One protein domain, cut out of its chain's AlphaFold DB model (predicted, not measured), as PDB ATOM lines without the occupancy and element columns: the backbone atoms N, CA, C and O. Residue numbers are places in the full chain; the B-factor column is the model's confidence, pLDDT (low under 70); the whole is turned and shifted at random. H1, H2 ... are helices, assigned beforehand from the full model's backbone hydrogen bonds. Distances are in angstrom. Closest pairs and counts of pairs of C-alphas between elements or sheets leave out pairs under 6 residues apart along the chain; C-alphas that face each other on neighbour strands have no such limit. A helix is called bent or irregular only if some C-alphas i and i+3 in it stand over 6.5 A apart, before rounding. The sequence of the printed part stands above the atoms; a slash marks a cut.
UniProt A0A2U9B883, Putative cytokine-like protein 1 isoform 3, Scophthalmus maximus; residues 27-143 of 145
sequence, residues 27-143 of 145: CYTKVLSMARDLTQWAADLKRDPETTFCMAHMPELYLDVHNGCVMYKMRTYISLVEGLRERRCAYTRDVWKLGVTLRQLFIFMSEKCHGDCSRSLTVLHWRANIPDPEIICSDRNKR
ATOM      1  N   CYS A  27     -45.193  25.427 112.153       78.81
ATOM      2  CA  CYS A  27     -44.964  26.860 112.227       78.81
ATOM      3  C   CYS A  27     -46.248  27.610 112.659       78.81
ATOM      4  O   CYS A  27     -46.196  28.457 113.551       78.81
ATOM      5  N   TYR A  28     -47.402  27.226 112.104       78.81
ATOM      6  CA  TYR A  28     -48.698  27.802 112.449       78.81
ATOM      7  C   TYR A  28     -49.067  27.622 113.930       78.81
ATOM      8  O   TYR A  28     -49.415  28.603 114.585       78.81
ATOM      9  N   THR A  29     -48.973  26.410 114.493       83.38
ATOM     10  CA  THR A  29     -49.352  26.189 115.901       83.38
ATOM     11  C   THR A  29     -48.409  26.901 116.863       83.38
ATOM     12  O   THR A  29     -48.869  27.448 117.862       83.38
ATOM     13  N   LYS A  30     -47.115  26.973 116.531       87.12
ATOM     14  CA  LYS A  30     -46.126  27.735 117.301       87.12
ATOM     15  C   LYS A  30     -46.379  29.242 117.251       87.12
ATOM     16  O   LYS A  30     -46.319  29.909 118.278       87.12
ATOM     17  N   VAL A  31     -46.665  29.786 116.071       87.06
ATOM     18  CA  VAL A  31     -47.007  31.207 115.905       87.06
ATOM     19  C   VAL A  31     -48.280  31.540 116.678       87.06
ATOM     20  O   VAL A  31     -48.319  32.538 117.392       87.06
ATOM     21  N   LEU A  32     -49.292  30.677 116.593       89.25
ATOM     22  CA  LEU A  32     -50.550  30.847 117.304       89.25
ATOM     23  C   LEU A  32     -50.367  30.811 118.827       89.25
ATOM     24  O   LEU A  32     -50.948  31.649 119.515       89.25
ATOM     25  N   SER A  33     -49.565  29.883 119.359       90.81
ATOM     26  CA  SER A  33     -49.290  29.832 120.800       90.81
ATOM     27  C   SER A  33     -48.522  31.072 121.255       90.81
ATOM     28  O   SER A  33     -48.972  31.763 122.161       90.81
ATOM     29  N   MET A  34     -47.446  31.439 120.553       92.12
ATOM     30  CA  MET A  34     -46.653  32.627 120.880       92.12
ATOM     31  C   MET A  34     -47.475  33.921 120.817       92.12
ATOM     32  O   MET A  34     -47.316  34.790 121.668       92.12
ATOM     33  N   ALA A  35     -48.358  34.063 119.825       92.06
ATOM     34  CA  ALA A  35     -49.231  35.226 119.694       92.06
ATOM     35  C   ALA A  35     -50.206  35.353 120.877       92.06
ATOM     36  O   ALA A  35     -50.409  36.459 121.389       92.06
ATOM     37  N   ARG A  36     -50.776  34.230 121.337       94.19
ATOM     38  CA  ARG A  36     -51.637  34.192 122.530       94.19
ATOM     39  C   ARG A  36     -50.856  34.517 123.795       94.19
ATOM     40  O   ARG A  36     -51.300  35.369 124.556       94.19
ATOM     41  N   ASP A  37     -49.691  33.901 123.974       95.06
ATOM     42  CA  ASP A  37     -48.841  34.122 125.146       95.06
ATOM     43  C   ASP A  37     -48.437  35.599 125.256       95.06
ATOM     44  O   ASP A  37     -48.520  36.192 126.325       95.06
ATOM     45  N   LEU A  38     -48.074  36.232 124.135       95.38
ATOM     46  CA  LEU A  38     -47.738  37.659 124.083       95.38
ATOM     47  C   LEU A  38     -48.937  38.575 124.345       95.38
ATOM     48  O   LEU A  38     -48.793  39.577 125.039       95.38
ATOM     49  N   THR A  39     -50.104  38.241 123.789       94.75
ATOM     50  CA  THR A  39     -51.363  38.968 124.027       94.75
ATOM     51  C   THR A  39     -51.704  38.955 125.517       94.75
ATOM     52  O   THR A  39     -51.932  40.006 126.114       94.75
ATOM     53  N   GLN A  40     -51.666  37.773 126.136       95.56
ATOM     54  CA  GLN A  40     -51.942  37.613 127.559       95.56
ATOM     55  C   GLN A  40     -50.906  38.349 128.408       95.56
ATOM     56  O   GLN A  40     -51.262  39.126 129.287       95.56
ATOM     57  N   TRP A  41     -49.624  38.171 128.102       94.69
ATOM     58  CA  TRP A  41     -48.556  38.770 128.887       94.69
ATOM     59  C   TRP A  41     -48.555  40.302 128.820       94.69
ATOM     60  O   TRP A  41     -48.327  40.963 129.831       94.69
ATOM     61  N   ALA A  42     -48.881  40.894 127.668       93.12
ATOM     62  CA  ALA A  42     -49.076  42.339 127.566       93.12
ATOM     63  C   ALA A  42     -50.243  42.833 128.438       93.12
ATOM     64  O   ALA A  42     -50.132  43.887 129.067       93.12
ATOM     65  N   ALA A  43     -51.340  42.072 128.502       93.62
ATOM     66  CA  ALA A  43     -52.466  42.384 129.378       93.62
ATOM     67  C   ALA A  43     -52.093  42.246 130.863       93.62
ATOM     68  O   ALA A  43     -52.500  43.077 131.673       93.62
ATOM     69  N   ASP A  44     -51.288  41.244 131.218       93.56
ATOM     70  CA  ASP A  44     -50.812  41.034 132.587       93.56
ATOM     71  C   ASP A  44     -49.892  42.175 133.033       93.56
ATOM     72  O   ASP A  44     -50.122  42.760 134.087       93.56
ATOM     73  N   LEU A  45     -48.941  42.596 132.191       91.69
ATOM     74  CA  LEU A  45     -48.074  43.753 132.470       91.69
ATOM     75  C   LEU A  45     -48.845  45.071 132.585       91.69
ATOM     76  O   LEU A  45     -48.416  46.009 133.252       91.69
ATOM     77  N   LYS A  46     -50.003  45.173 131.937       91.12
ATOM     78  CA  LYS A  46     -50.869  46.344 132.077       91.12
ATOM     79  C   LYS A  46     -51.653  46.359 133.394       91.12
ATOM     80  O   LYS A  46     -52.106  47.426 133.795       91.12
ATOM     81  N   ARG A  47     -51.834  45.203 134.042       91.19
ATOM     82  CA  ARG A  47     -52.538  45.052 135.331       91.19
ATOM     83  C   ARG A  47     -51.590  44.973 136.523       91.19
ATOM     84  O   ARG A  47     -51.998  45.263 137.643       91.19
ATOM     85  N   ASP A  48     -50.360  44.541 136.289       90.19
ATOM     86  CA  ASP A  48     -49.339  44.372 137.311       90.19
ATOM     87  C   ASP A  48     -48.942  45.736 137.911       90.19
ATOM     88  O   ASP A  48     -48.713  46.684 137.160       90.19
ATOM     89  N   PRO A  49     -48.882  45.887 139.244       85.81
ATOM     90  CA  PRO A  49     -48.666  47.184 139.887       85.81
ATOM     91  C   PRO A  49     -47.277  47.781 139.611       85.81
ATOM     92  O   PRO A  49     -47.153  49.004 139.539       85.81
ATOM     93  N   GLU A  50     -46.256  46.947 139.399       84.00
ATOM     94  CA  GLU A  50     -44.882  47.386 139.130       84.00
ATOM     95  C   GLU A  50     -44.746  47.938 137.706       84.00
ATOM     96  O   GLU A  50     -44.006  48.891 137.450       84.00
ATOM     97  N   THR A  51     -45.484  47.354 136.761       86.94
ATOM     98  CA  THR A  51     -45.396  47.697 135.334       86.94
ATOM     99  C   THR A  51     -46.570  48.536 134.819       86.94
ATOM    100  O   THR A  51     -46.443  49.183 133.775       86.94
ATOM    101  N   THR A  52     -47.652  48.670 135.593       86.69
ATOM    102  CA  THR A  52     -48.846  49.479 135.280       86.69
ATOM    103  C   THR A  52     -48.494  50.918 134.943       86.69
ATOM    104  O   THR A  52     -48.989  51.449 133.952       86.69
ATOM    105  N   PHE A  53     -47.609  51.563 135.712       86.44
ATOM    106  CA  PHE A  53     -47.216  52.953 135.451       86.44
ATOM    107  C   PHE A  53     -46.632  53.134 134.039       86.44
ATOM    108  O   PHE A  53     -46.909  54.120 133.351       86.44
ATOM    109  N   CYS A  54     -45.855  52.152 133.590       86.75
ATOM    110  CA  CYS A  54     -45.226  52.138 132.277       86.75
ATOM    111  C   CYS A  54     -46.200  51.749 131.162       86.75
ATOM    112  O   CYS A  54     -46.142  52.299 130.063       86.75
ATOM    113  N   MET A  55     -47.104  50.818 131.453       88.31
ATOM    114  CA  MET A  55     -48.040  50.236 130.493       88.31
ATOM    115  C   MET A  55     -49.373  50.995 130.405       88.31
ATOM    116  O   MET A  55     -50.179  50.711 129.520       88.31
ATOM    117  N   ALA A  56     -49.610  51.991 131.267       86.06
ATOM    118  CA  ALA A  56     -50.872  52.732 131.355       86.06
ATOM    119  C   ALA A  56     -51.300  53.365 130.022       86.06
ATOM    120  O   ALA A  56     -52.467  53.289 129.639       86.06
ATOM    121  N   HIS A  57     -50.351  53.956 129.292       85.38
ATOM    122  CA  HIS A  57     -50.603  54.584 127.988       85.38
ATOM    123  C   HIS A  57     -50.451  53.620 126.811       85.38
ATOM    124  O   HIS A  57     -50.629  54.015 125.659       85.38
ATOM    125  N   MET A  58     -50.097  52.367 127.085       87.62
ATOM    126  CA  MET A  58     -49.902  51.375 126.049       87.62
ATOM    127  C   MET A  58     -51.266  50.883 125.547       87.62
ATOM    128  O   MET A  58     -52.149  50.598 126.368       87.62
ATOM    129  N   PRO A  59     -51.489  50.784 124.224       89.50
ATOM    130  CA  PRO A  59     -52.726  50.219 123.696       89.50
ATOM    131  C   PRO A  59     -52.864  48.748 124.099       89.50
ATOM    132  O   PRO A  59     -51.891  48.091 124.465       89.50
ATOM    133  N   GLU A  60     -54.080  48.219 124.039       89.88
ATOM    134  CA  GLU A  60     -54.295  46.787 124.238       89.88
ATOM    135  C   GLU A  60     -53.718  45.998 123.057       89.88
ATOM    136  O   GLU A  60     -53.981  46.303 121.890       89.88
ATOM    137  N   LEU A  61     -52.889  44.999 123.359       91.31
ATOM    138  CA  LEU A  61     -52.265  44.152 122.353       91.31
ATOM    139  C   LEU A  61     -53.122  42.913 122.134       91.31
ATOM    140  O   LEU A  61     -53.205  42.074 123.019       91.31
ATOM    141  N   TYR A  62     -53.681  42.768 120.935       90.69
ATOM    142  CA  TYR A  62     -54.347  41.541 120.503       90.69
ATOM    143  C   TYR A  62     -53.799  41.086 119.152       90.69
ATOM    144  O   TYR A  62     -53.923  41.791 118.141       90.69
ATOM    145  N   LEU A  63     -53.174  39.909 119.151       90.06
ATOM    146  CA  LEU A  63     -52.521  39.325 117.985       90.06
ATOM    147  C   LEU A  63     -53.373  38.195 117.400       90.06
ATOM    148  O   LEU A  63     -53.289  37.049 117.836       90.06
ATOM    149  N   ASP A  64     -54.156  38.514 116.371       86.56
ATOM    150  CA  ASP A  64     -54.856  37.512 115.568       86.56
ATOM    151  C   ASP A  64     -54.042  37.169 114.320       86.56
ATOM    152  O   ASP A  64     -53.910  37.975 113.404       86.56
ATOM    153  N   VAL A  65     -53.521  35.946 114.276       81.62
ATOM    154  CA  VAL A  65     -52.701  35.433 113.169       81.62
ATOM    155  C   VAL A  65     -53.483  35.290 111.856       81.62
ATOM    156  O   VAL A  65     -52.872  35.169 110.797       81.62
ATOM    157  N   HIS A  66     -54.818  35.317 111.905       80.12
ATOM    158  CA  HIS A  66     -55.683  35.309 110.722       80.12
ATOM    159  C   HIS A  66     -55.924  36.715 110.172       80.12
ATOM    160  O   HIS A  66     -56.283  36.874 109.002       80.12
ATOM    161  N   ASN A  67     -55.708  37.744 110.992       79.69
ATOM    162  CA  ASN A  67     -55.844  39.125 110.581       79.69
ATOM    163  C   ASN A  67     -54.674  39.495 109.672       79.69
ATOM    164  O   ASN A  67     -53.516  39.422 110.079       79.69
ATOM    165  N   GLY A  68     -54.973  39.970 108.462       75.12
ATOM    166  CA  GLY A  68     -53.934  40.445 107.554       75.12
ATOM    167  C   GLY A  68     -53.006  41.452 108.241       75.12
ATOM    168  O   GLY A  68     -51.793  41.315 108.176       75.12
ATOM    169  N   CYS A  69     -53.552  42.418 108.983       81.88
ATOM    170  CA  CYS A  69     -52.795  43.511 109.596       81.88
ATOM    171  C   CYS A  69     -51.973  43.121 110.838       81.88
ATOM    172  O   CYS A  69     -51.421  44.003 111.499       81.88
ATOM    173  N   VAL A  70     -51.874  41.836 111.188       84.94
ATOM    174  CA  VAL A  70     -51.169  41.377 112.396       84.94
ATOM    175  C   VAL A  70     -49.698  41.803 112.424       84.94
ATOM    176  O   VAL A  70     -49.217  42.290 113.445       84.94
ATOM    177  N   MET A  71     -49.008  41.732 111.281       84.25
ATOM    178  CA  MET A  71     -47.601  42.136 111.168       84.25
ATOM    179  C   MET A  71     -47.417  43.640 111.404       84.25
ATOM    180  O   MET A  71     -46.444  44.054 112.036       84.25
ATOM    181  N   TYR A  72     -48.372  44.454 110.941       84.38
ATOM    182  CA  TYR A  72     -48.387  45.895 111.193       84.38
ATOM    183  C   TYR A  72     -48.605  46.185 112.682       84.38
ATOM    184  O   TYR A  72     -47.816  46.912 113.279       84.38
ATOM    185  N   LYS A  73     -49.602  45.544 113.311       87.25
ATOM    186  CA  LYS A  73     -49.868  45.690 114.754       87.25
ATOM    187  C   LYS A  73     -48.641  45.362 115.602       87.25
ATOM    188  O   LYS A  73     -48.300  46.130 116.498       87.25
ATOM    189  N   MET A  74     -47.951  44.262 115.291       90.00
ATOM    190  CA  MET A  74     -46.709  43.885 115.973       90.00
ATOM    191  C   MET A  74     -45.637  44.965 115.823       90.00
ATOM    192  O   MET A  74     -45.063  45.387 116.824       90.00
ATOM    193  N   ARG A  75     -45.392  45.451 114.598       89.56
ATOM    194  CA  ARG A  75     -44.399  46.503 114.336       89.56
ATOM    195  C   ARG A  75     -44.715  47.785 115.107       89.56
ATOM    196  O   ARG A  75     -43.833  48.308 115.780       89.56
ATOM    197  N   THR A  76     -45.960  48.260 115.055       89.88
ATOM    198  CA  THR A  76     -46.390  49.463 115.779       89.88
ATOM    199  C   THR A  76     -46.195  49.304 117.283       89.88
ATOM    200  O   THR A  76     -45.652  50.193 117.931       89.88
ATOM    201  N   TYR A  77     -46.592  48.158 117.841       91.06
ATOM    202  CA  TYR A  77     -46.440  47.906 119.269       91.06
ATOM    203  C   TYR A  77     -44.967  47.838 119.689       91.06
ATOM    204  O   TYR A  77     -44.599  48.415 120.707       91.06
ATOM    205  N   ILE A  78     -44.105  47.206 118.885       91.00
ATOM    206  CA  ILE A  78     -42.651  47.182 119.103       91.00
ATOM    207  C   ILE A  78     -42.092  48.609 119.168       91.00
ATOM    208  O   ILE A  78     -41.388  48.938 120.121       91.00
ATOM    209  N   SER A  79     -42.443  49.473 118.211       89.81
ATOM    210  CA  SER A  79     -41.991  50.871 118.209       89.81
ATOM    211  C   SER A  79     -42.461  51.642 119.443       89.81
ATOM    212  O   SER A  79     -41.702  52.429 120.007       89.81
ATOM    213  N   LEU A  80     -43.691  51.397 119.897       89.31
ATOM    214  CA  LEU A  80     -44.223  52.008 121.113       89.31
ATOM    215  C   LEU A  80     -43.478  51.528 122.371       89.31
ATOM    216  O   LEU A  80     -43.113  52.355 123.202       89.31
ATOM    217  N   VAL A  81     -43.185  50.224 122.488       89.19
ATOM    218  CA  VAL A  81     -42.396  49.669 123.607       89.19
ATOM    219  C   VAL A  81     -40.984  50.259 123.627       89.19
ATOM    220  O   VAL A  81     -40.465  50.584 124.692       89.19
ATOM    221  N   GLU A  82     -40.361  50.469 122.467       86.56
ATOM    222  CA  GLU A  82     -39.046  51.119 122.377       86.56
ATOM    223  C   GLU A  82     -39.080  52.598 122.768       86.56
ATOM    224  O   GLU A  82     -38.131  53.097 123.382       86.56
ATOM    225  N   GLY A  83     -40.196  53.278 122.496       86.62
ATOM    226  CA  GLY A  83     -40.460  54.643 122.950       86.62
ATOM    227  C   GLY A  83     -40.568  54.785 124.473       86.62
ATOM    228  O   GLY A  83     -40.362  55.876 125.004       86.62
ATOM    229  N   LEU A  84     -40.793  53.694 125.217       84.06
ATOM    230  CA  LEU A  84     -40.841  53.708 126.687       84.06
ATOM    231  C   LEU A  84     -39.474  53.989 127.349       84.06
ATOM    232  O   LEU A  84     -39.394  54.086 128.580       84.06
ATOM    233  N   ARG A  85     -38.392  54.154 126.568       71.69
ATOM    234  CA  ARG A  85     -37.069  54.571 127.073       71.69
ATOM    235  C   ARG A  85     -37.106  55.905 127.818       71.69
ATOM    236  O   ARG A  85     -36.399  56.027 128.815       71.69
ATOM    237  N   GLU A  86     -37.969  56.841 127.418       64.75
ATOM    238  CA  GLU A  86     -38.042  58.191 128.005       64.75
ATOM    239  C   GLU A  86     -38.369  58.174 129.511       64.75
ATOM    240  O   GLU A  86     -37.950  59.045 130.266       64.75
ATOM    241  N   ARG A  87     -39.074  57.138 129.988       65.88
ATOM    242  CA  ARG A  87     -39.501  57.007 131.394       65.88
ATOM    243  C   ARG A  87     -38.729  55.943 132.183       65.88
ATOM    244  O   ARG A  87     -39.186  55.530 133.241       65.88
ATOM    245  N   ARG A  88     -37.593  55.448 131.666       71.56
ATOM    246  CA  ARG A  88     -36.836  54.282 132.198       71.56
ATOM    247  C   ARG A  88     -37.637  52.969 132.261       71.56
ATOM    248  O   ARG A  88     -37.132  51.954 132.731       71.56
ATOM    249  N   CYS A  89     -38.844  52.956 131.709       77.50
ATOM    250  CA  CYS A  89     -39.726  51.798 131.643       77.50
ATOM    251  C   CYS A  89     -39.162  50.677 130.766       77.50
ATOM    252  O   CYS A  89     -39.358  49.504 131.066       77.50
ATOM    253  N   ALA A  90     -38.378  51.026 129.740       68.69
ATOM    254  CA  ALA A  90     -37.674  50.060 128.897       68.69
ATOM    255  C   ALA A  90     -36.651  49.185 129.651       68.69
ATOM    256  O   ALA A  90     -36.207  48.183 129.101       68.69
ATOM    257  N   TYR A  91     -36.264  49.548 130.881       70.94
ATOM    258  CA  TYR A  91     -35.359  48.750 131.717       70.94
ATOM    259  C   TYR A  91     -36.097  47.803 132.664       70.94
ATOM    260  O   TYR A  91     -35.460  46.958 133.294       70.94
ATOM    261  N   THR A  92     -37.427  47.913 132.767       84.12
ATOM    262  CA  THR A  92     -38.205  46.898 133.477       84.12
ATOM    263  C   THR A  92     -38.077  45.590 132.704       84.12
ATOM    264  O   THR A  92     -38.336  45.519 131.498       84.12
ATOM    265  N   ARG A  93     -37.587  44.558 133.396       87.75
ATOM    266  CA  ARG A  93     -37.181  43.294 132.776       87.75
ATOM    267  C   ARG A  93     -38.308  42.688 131.944       87.75
ATOM    268  O   ARG A  93     -38.047  42.187 130.852       87.75
ATOM    269  N   ASP A  94     -39.540  42.757 132.434       89.69
ATOM    270  CA  ASP A  94     -40.670  42.112 131.774       89.69
ATOM    271  C   ASP A  94     -41.188  42.901 130.567       89.69
ATOM    272  O   ASP A  94     -41.462  42.291 129.535       89.69
ATOM    273  N   VAL A  95     -41.211  44.240 130.614       88.88
ATOM    274  CA  VAL A  95     -41.570  45.071 129.446       88.88
ATOM    275  C   VAL A  95     -40.516  44.945 128.345       88.88
ATOM    276  O   VAL A  95     -40.855  44.808 127.167       88.88
ATOM    277  N   TRP A  96     -39.232  44.928 128.710       88.94
ATOM    278  CA  TRP A  96     -38.154  44.687 127.752       88.94
ATOM    279  C   TRP A  96     -38.286  43.313 127.096       88.94
ATOM    280  O   TRP A  96     -38.237  43.186 125.868       88.94
ATOM    281  N   LYS A  97     -38.499  42.278 127.913       92.06
ATOM    282  CA  LYS A  97     -38.639  40.906 127.437       92.06
ATOM    283  C   LYS A  97     -39.877  40.772 126.537       92.06
ATOM    284  O   LYS A  97     -39.779  40.097 125.517       92.06
ATOM    285  N   LEU A  98     -40.983  41.472 126.823       92.62
ATOM    286  CA  LEU A  98     -42.154  41.543 125.940       92.62
ATOM    287  C   LEU A  98     -41.770  42.076 124.552       92.62
ATOM    288  O   LEU A  98     -42.088  41.448 123.541       92.62
ATOM    289  N   GLY A  99     -41.048  43.200 124.494       91.25
ATOM    290  CA  GLY A  99     -40.586  43.794 123.234       91.25
ATOM    291  C   GLY A  99     -39.671  42.865 122.429       91.25
ATOM    292  O   GLY A  99     -39.848  42.706 121.219       91.25
ATOM    293  N   VAL A 100     -38.728  42.192 123.095       92.12
ATOM    294  CA  VAL A 100     -37.825  41.221 122.455       92.12
ATOM    295  C   VAL A 100     -38.590  40.008 121.926       92.12
ATOM    296  O   VAL A 100     -38.376  39.601 120.784       92.12
ATOM    297  N   THR A 101     -39.507  39.439 122.710       93.50
ATOM    298  CA  THR A 101     -40.299  38.275 122.285       93.50
ATOM    299  C   THR A 101     -41.269  38.633 121.153       93.50
ATOM    300  O   THR A 101     -41.440  37.841 120.227       93.50
ATOM    301  N   LEU A 102     -41.831  39.847 121.145       93.31
ATOM    302  CA  LEU A 102     -42.596  40.375 120.009       93.31
ATOM    303  C   LEU A 102     -41.751  40.486 118.739       93.31
ATOM    304  O   LEU A 102     -42.185  40.042 117.675       93.31
ATOM    305  N   ARG A 103     -40.532  41.035 118.838       92.19
ATOM    306  CA  ARG A 103     -39.580  41.084 117.713       92.19
ATOM    307  C   ARG A 103     -39.247  39.681 117.210       92.19
ATOM    308  O   ARG A 103     -39.201  39.457 116.003       92.19
ATOM    309  N   GLN A 104     -39.066  38.728 118.121       91.75
ATOM    310  CA  GLN A 104     -38.815  37.337 117.764       91.75
ATOM    311  C   GLN A 104     -40.001  36.716 117.023       91.75
ATOM    312  O   GLN A 104     -39.783  36.058 116.009       91.75
ATOM    313  N   LEU A 105     -41.240  36.947 117.471       90.25
ATOM    314  CA  LEU A 105     -42.433  36.477 116.764       90.25
ATOM    315  C   LEU A 105     -42.546  37.110 115.373       90.25
ATOM    316  O   LEU A 105     -42.796  36.393 114.410       90.25
ATOM    317  N   PHE A 106     -42.298  38.417 115.256       87.88
ATOM    318  CA  PHE A 106     -42.295  39.119 113.973       87.88
ATOM    319  C   PHE A 106     -41.313  38.475 112.983       87.88
ATOM    320  O   PHE A 106     -41.717  38.123 111.878       87.88
ATOM    321  N   ILE A 107     -40.062  38.239 113.397       84.00
ATOM    322  CA  ILE A 107     -39.040  37.569 112.572       84.00
ATOM    323  C   ILE A 107     -39.455  36.131 112.247       84.00
ATOM    324  O   ILE A 107     -39.323  35.670 111.112       84.00
ATOM    325  N   PHE A 108     -39.979  35.406 113.238       82.56
ATOM    326  CA  PHE A 108     -40.406  34.024 113.060       82.56
ATOM    327  C   PHE A 108     -41.506  33.932 111.997       82.56
ATOM    328  O   PHE A 108     -41.378  33.139 111.068       82.56
ATOM    329  N   MET A 109     -42.513  34.806 112.072       81.12
ATOM    330  CA  MET A 109     -43.593  34.924 111.090       81.12
ATOM    331  C   MET A 109     -43.100  35.371 109.710       81.12
ATOM    332  O   MET A 109     -43.523  34.793 108.710       81.12
ATOM    333  N   SER A 110     -42.203  36.360 109.637       75.81
ATOM    334  CA  SER A 110     -41.751  36.929 108.362       75.81
ATOM    335  C   SER A 110     -40.757  36.051 107.605       75.81
ATOM    336  O   SER A 110     -40.772  36.051 106.378       75.81
ATOM    337  N   GLU A 111     -39.884  35.324 108.306       74.75
ATOM    338  CA  GLU A 111     -38.766  34.600 107.686       74.75
ATOM    339  C   GLU A 111     -38.916  33.083 107.763       74.75
ATOM    340  O   GLU A 111     -38.698  32.385 106.776       74.75
ATOM    341  N   LYS A 112     -39.271  32.546 108.936       68.12
ATOM    342  CA  LYS A 112     -39.287  31.091 109.176       68.12
ATOM    343  C   LYS A 112     -40.614  30.451 108.781       68.12
ATOM    344  O   LYS A 112     -40.645  29.290 108.393       68.12
ATOM    345  N   CYS A 113     -41.690  31.224 108.870       69.50
ATOM    346  CA  CYS A 113     -43.071  30.772 108.757       69.50
ATOM    347  C   CYS A 113     -43.800  31.223 107.491       69.50
ATOM    348  O   CYS A 113     -44.992  30.959 107.328       69.50
ATOM    349  N   HIS A 114     -43.084  31.890 106.586       59.22
ATOM    350  CA  HIS A 114     -43.651  32.570 105.425       59.22
ATOM    351  C   HIS A 114     -44.505  31.645 104.531       59.22
ATOM    352  O   HIS A 114     -45.495  32.094 103.967       59.22
ATOM    353  N   GLY A 115     -44.157  30.355 104.423       52.84
ATOM    354  CA  GLY A 115     -44.899  29.356 103.638       52.84
ATOM    355  C   GLY A 115     -46.076  28.702 104.376       52.84
ATOM    356  O   GLY A 115     -47.158  28.563 103.811       52.84
ATOM    357  N   ASP A 116     -45.918  28.364 105.655       54.12
ATOM    358  CA  ASP A 116     -46.951  27.661 106.434       54.12
ATOM    359  C   ASP A 116     -48.109  28.579 106.850       54.12
ATOM    360  O   ASP A 116     -49.270  28.170 106.834       54.12
ATOM    361  N   CYS A 117     -47.826  29.851 107.149       49.44
ATOM    362  CA  CYS A 117     -48.871  30.847 107.395       49.44
ATOM    363  C   CYS A 117     -49.588  31.273 106.101       49.44
ATOM    364  O   CYS A 117     -50.710  31.773 106.161       49.44
ATOM    365  N   SER A 118     -48.980  31.049 104.928       41.62
ATOM    366  CA  SER A 118     -49.540  31.457 103.633       41.62
ATOM    367  C   SER A 118     -50.635  30.556 103.071       41.62
ATOM    368  O   SER A 118     -51.306  30.937 102.112       41.62
ATOM    369  N   ARG A 119     -50.886  29.405 103.709       40.59
ATOM    370  CA  ARG A 119     -52.050  28.560 103.406       40.59
ATOM    371  C   ARG A 119     -53.351  29.086 104.023       40.59
ATOM    372  O   ARG A 119     -54.428  28.649 103.628       40.59
ATOM    373  N   SER A 120     -53.257  30.051 104.939       43.06
ATOM    374  CA  SER A 120     -54.361  30.957 105.244       43.06
ATOM    375  C   SER A 120     -54.340  32.049 104.174       43.06
ATOM    376  O   SER A 120     -53.328  32.728 104.005       43.06
ATOM    377  N   LEU A 121     -55.425  32.181 103.411       41.97
ATOM    378  CA  LEU A 121     -55.568  32.971 102.173       41.97
ATOM    379  C   LEU A 121     -55.158  34.467 102.277       41.97
ATOM    380  O   LEU A 121     -55.209  35.199 101.292       41.97
ATOM    381  N   THR A 122     -54.770  34.947 103.459       48.38
ATOM    382  CA  THR A 122     -54.486  36.343 103.787       48.38
ATOM    383  C   THR A 122     -53.030  36.772 103.594       48.38
ATOM    384  O   THR A 122     -52.815  37.967 103.425       48.38
ATOM    385  N   VAL A 123     -52.033  35.871 103.565       44.56
ATOM    386  CA  VAL A 123     -50.599  36.263 103.489       44.56
ATOM    387  C   VAL A 123     -50.108  36.504 102.052       44.56
ATOM    388  O   VAL A 123     -49.314  37.412 101.823       44.56
ATOM    389  N   LEU A 124     -50.605  35.769 101.050       41.84
ATOM    390  CA  LEU A 124     -50.175  35.941  99.645       41.84
ATOM    391  C   LEU A 124     -50.589  37.293  99.041       41.84
ATOM    392  O   LEU A 124     -49.967  37.768  98.093       41.84
ATOM    393  N   HIS A 125     -51.592  37.955  99.621       43.28
ATOM    394  CA  HIS A 125     -52.043  39.272  99.178       43.28
ATOM    395  C   HIS A 125     -51.136  40.428  99.657       43.28
ATOM    396  O   HIS A 125     -51.283  41.556  99.195       43.28
ATOM    397  N   TRP A 126     -50.166  40.165 100.545       44.84
ATOM    398  CA  TRP A 126     -49.319  41.199 101.163       44.84
ATOM    399  C   TRP A 126     -48.251  41.809 100.258       44.84
ATOM    400  O   TRP A 126     -47.738  42.875 100.588       44.84
ATOM    401  N   ARG A 127     -47.876  41.157  99.153       41.19
ATOM    402  CA  ARG A 127     -46.717  41.595  98.355       41.19
ATOM    403  C   ARG A 127     -47.030  42.100  96.952       41.19
ATOM    404  O   ARG A 127     -46.144  42.700  96.359       41.19
ATOM    405  N   ALA A 128     -48.223  41.848  96.409       39.25
ATOM    406  CA  ALA A 128     -48.385  41.900  94.956       39.25
ATOM    407  C   ALA A 128     -49.226  43.053  94.386       39.25
ATOM    408  O   ALA A 128     -48.941  43.405  93.253       39.25
ATOM    409  N   ASN A 129     -50.234  43.629  95.067       37.94
ATOM    410  CA  ASN A 129     -51.127  44.618  94.412       37.94
ATOM    411  C   ASN A 129     -52.068  45.403  95.361       37.94
ATOM    412  O   ASN A 129     -53.248  45.574  95.061       37.94
ATOM    413  N   ILE A 130     -51.595  45.877  96.519       43.09
ATOM    414  CA  ILE A 130     -52.419  46.688  97.438       43.09
ATOM    415  C   ILE A 130     -51.769  48.057  97.694       43.09
ATOM    416  O   ILE A 130     -50.560  48.088  97.930       43.09
ATOM    417  N   PRO A 131     -52.533  49.175  97.655       46.12
ATOM    418  CA  PRO A 131     -52.035  50.494  98.064       46.12
ATOM    419  C   PRO A 131     -51.469  50.423  99.484       46.12
ATOM    420  O   PRO A 131     -52.018  49.682 100.294       46.12
ATOM    421  N   ASP A 132     -50.385  51.162  99.761       54.88
ATOM    422  CA  ASP A 132     -49.512  51.005 100.937       54.88
ATOM    423  C   ASP A 132     -50.201  50.337 102.144       54.88
ATOM    424  O   ASP A 132     -51.043  50.963 102.802       54.88
ATOM    425  N   PRO A 133     -49.878  49.065 102.462       55.53
ATOM    426  CA  PRO A 133     -50.576  48.311 103.504       55.53
ATOM    427  C   PRO A 133     -50.477  48.973 104.885       55.53
ATOM    428  O   PRO A 133     -51.313  48.717 105.753       55.53
ATOM    429  N   GLU A 134     -49.505  49.867 105.085       56.78
ATOM    430  CA  GLU A 134     -49.415  50.713 106.274       56.78
ATOM    431  C   GLU A 134     -50.604  51.673 106.415       56.78
ATOM    432  O   GLU A 134     -51.087  51.850 107.528       56.78
ATOM    433  N   ILE A 135     -51.146  52.229 105.325       60.66
ATOM    434  CA  ILE A 135     -52.304  53.140 105.365       60.66
ATOM    435  C   ILE A 135     -53.570  52.371 105.764       60.66
ATOM    436  O   ILE A 135     -54.271  52.756 106.701       60.66
ATOM    437  N   ILE A 136     -53.829  51.233 105.110       67.94
ATOM    438  CA  ILE A 136     -55.016  50.399 105.365       67.94
ATOM    439  C   ILE A 136     -55.002  49.844 106.792       67.94
ATOM    440  O   ILE A 136     -56.030  49.820 107.473       67.94
ATOM    441  N   CYS A 137     -53.849  49.356 107.247       71.44
ATOM    442  CA  CYS A 137     -53.734  48.756 108.569       71.44
ATOM    443  C   CYS A 137     -53.637  49.791 109.693       71.44
ATOM    444  O   CYS A 137     -54.105  49.498 110.793       71.44
ATOM    445  N   SER A 138     -53.127  50.997 109.423       66.00
ATOM    446  CA  SER A 138     -53.174  52.125 110.362       66.00
ATOM    447  C   SER A 138     -54.612  52.549 110.666       66.00
ATOM    448  O   SER A 138     -54.978  52.675 111.835       66.00
ATOM    449  N   ASP A 139     -55.461  52.677 109.640       61.53
ATOM    450  CA  ASP A 139     -56.882  53.010 109.818       61.53
ATOM    451  C   ASP A 139     -57.616  51.910 110.608       61.53
ATOM    452  O   ASP A 139     -58.268  52.158 111.625       61.53
ATOM    453  N   ARG A 140     -57.383  50.644 110.235       61.19
ATOM    454  CA  ARG A 140     -57.995  49.484 110.898       61.19
ATOM    455  C   ARG A 140     -57.552  49.307 112.358       61.19
ATOM    456  O   ARG A 140     -58.296  48.713 113.133       61.19
ATOM    457  N   ASN A 141     -56.374  49.806 112.739       61.00
ATOM    458  CA  ASN A 141     -55.868  49.754 114.113       61.00
ATOM    459  C   ASN A 141     -56.508  50.809 115.037       61.00
ATOM    460  O   ASN A 141     -56.411  50.682 116.252       61.00
ATOM    461  N   LYS A 142     -57.174  51.833 114.482       57.78
ATOM    462  CA  LYS A 142     -57.918  52.836 115.265       57.78
ATOM    463  C   LYS A 142     -59.316  52.371 115.672       57.78
ATOM    464  O   LYS A 142     -59.937  53.014 116.516       57.78
ATOM    465  N   ARG A 143     -59.832  51.285 115.086       53.34
ATOM    466  CA  ARG A 143     -61.127  50.727 115.484       53.34
ATOM    467  C   ARG A 143     -60.968  49.855 116.736       53.34
ATOM    468  O   ARG A 143     -60.127  48.954 116.709       53.34
TER     469      ARG A 143
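What this domain is: This is residues 27 to 143 of the 145 residues of the protein "Putative cytokine-like protein 1 isoform 3" of Scophthalmus maximus (UniProt A0A2U9B883). Three long helices, H1, H4 and H3, lie roughly side by side with H4 between the other two, and residues 56 to 69 run back along the side between H1 and H3. Short H2 sits at one end; a long loop leaves the other end, sticks out with residues 127 to 132, and brings short H5 to the start of H3. The 117 printed residues hold five named helices, H1 to H5 in order, and no named strand: all helix. The whole is compact, radius of gyration of the C-alphas 14.7 A, spanning 43 by 29 by 20 A.

How they stand to each other: H1, residues 27 to 47, touches H2, residues 49 to 55, only at the corner by their tight link, C-alphas 46 and 52 being closest at 4.9 A. H1 also touches H4, residues 93 to 112, at a shallow tilt of 22 degrees, opposite ways; the closest C-alphas, Val 31 and Met 109, are 7.0 A apart. H3, residues 70 to 87, and H4 form a helical hairpin, closest at C-alphas 78 and 99, 5.7 A, with a shallow tilt of 28 degrees. H3 touches H5, residues 133 to 141, with residues 72 to 73 alone, about perpendicular at 73 degrees; the closest C-alphas, 72 and 137, are 6.6 A apart. Helix packing is mostly aligned, but only just. H1 and H3 are apart. In H1, H4 and H5 every O i to N i+4 pair is within hydrogen-bond range; in H3 11 of 14 are, and in H2 1 of 3, beside 2 of 4 O i to N i+3 pairs.

Where its parts are: H1 starts at C-alpha 27 (-44.964, 26.860, 112.227) and is 30.4 A long. H2 is irregular, C-alphas 50 and 53 being 7.1 A apart; H3, 27.2 A long, is only just irregular, with 6.6 A between C-alphas 83 and 86. H4 is 26.7 A long, and H5 ends at C-alpha 141 (-55.868, 49.754, 114.113).

The domain as a whole: The C-alphas farthest apart, of Pro 49 and Asn 129, are 45.6 A apart. The printed part has no cut. The links H2 to H3 and H4 to H5 are long. Mean pLDDT of the printed part is 77.2, and residues 86 to 87, 90, 112 to 136 and 138 to 143 are under 70.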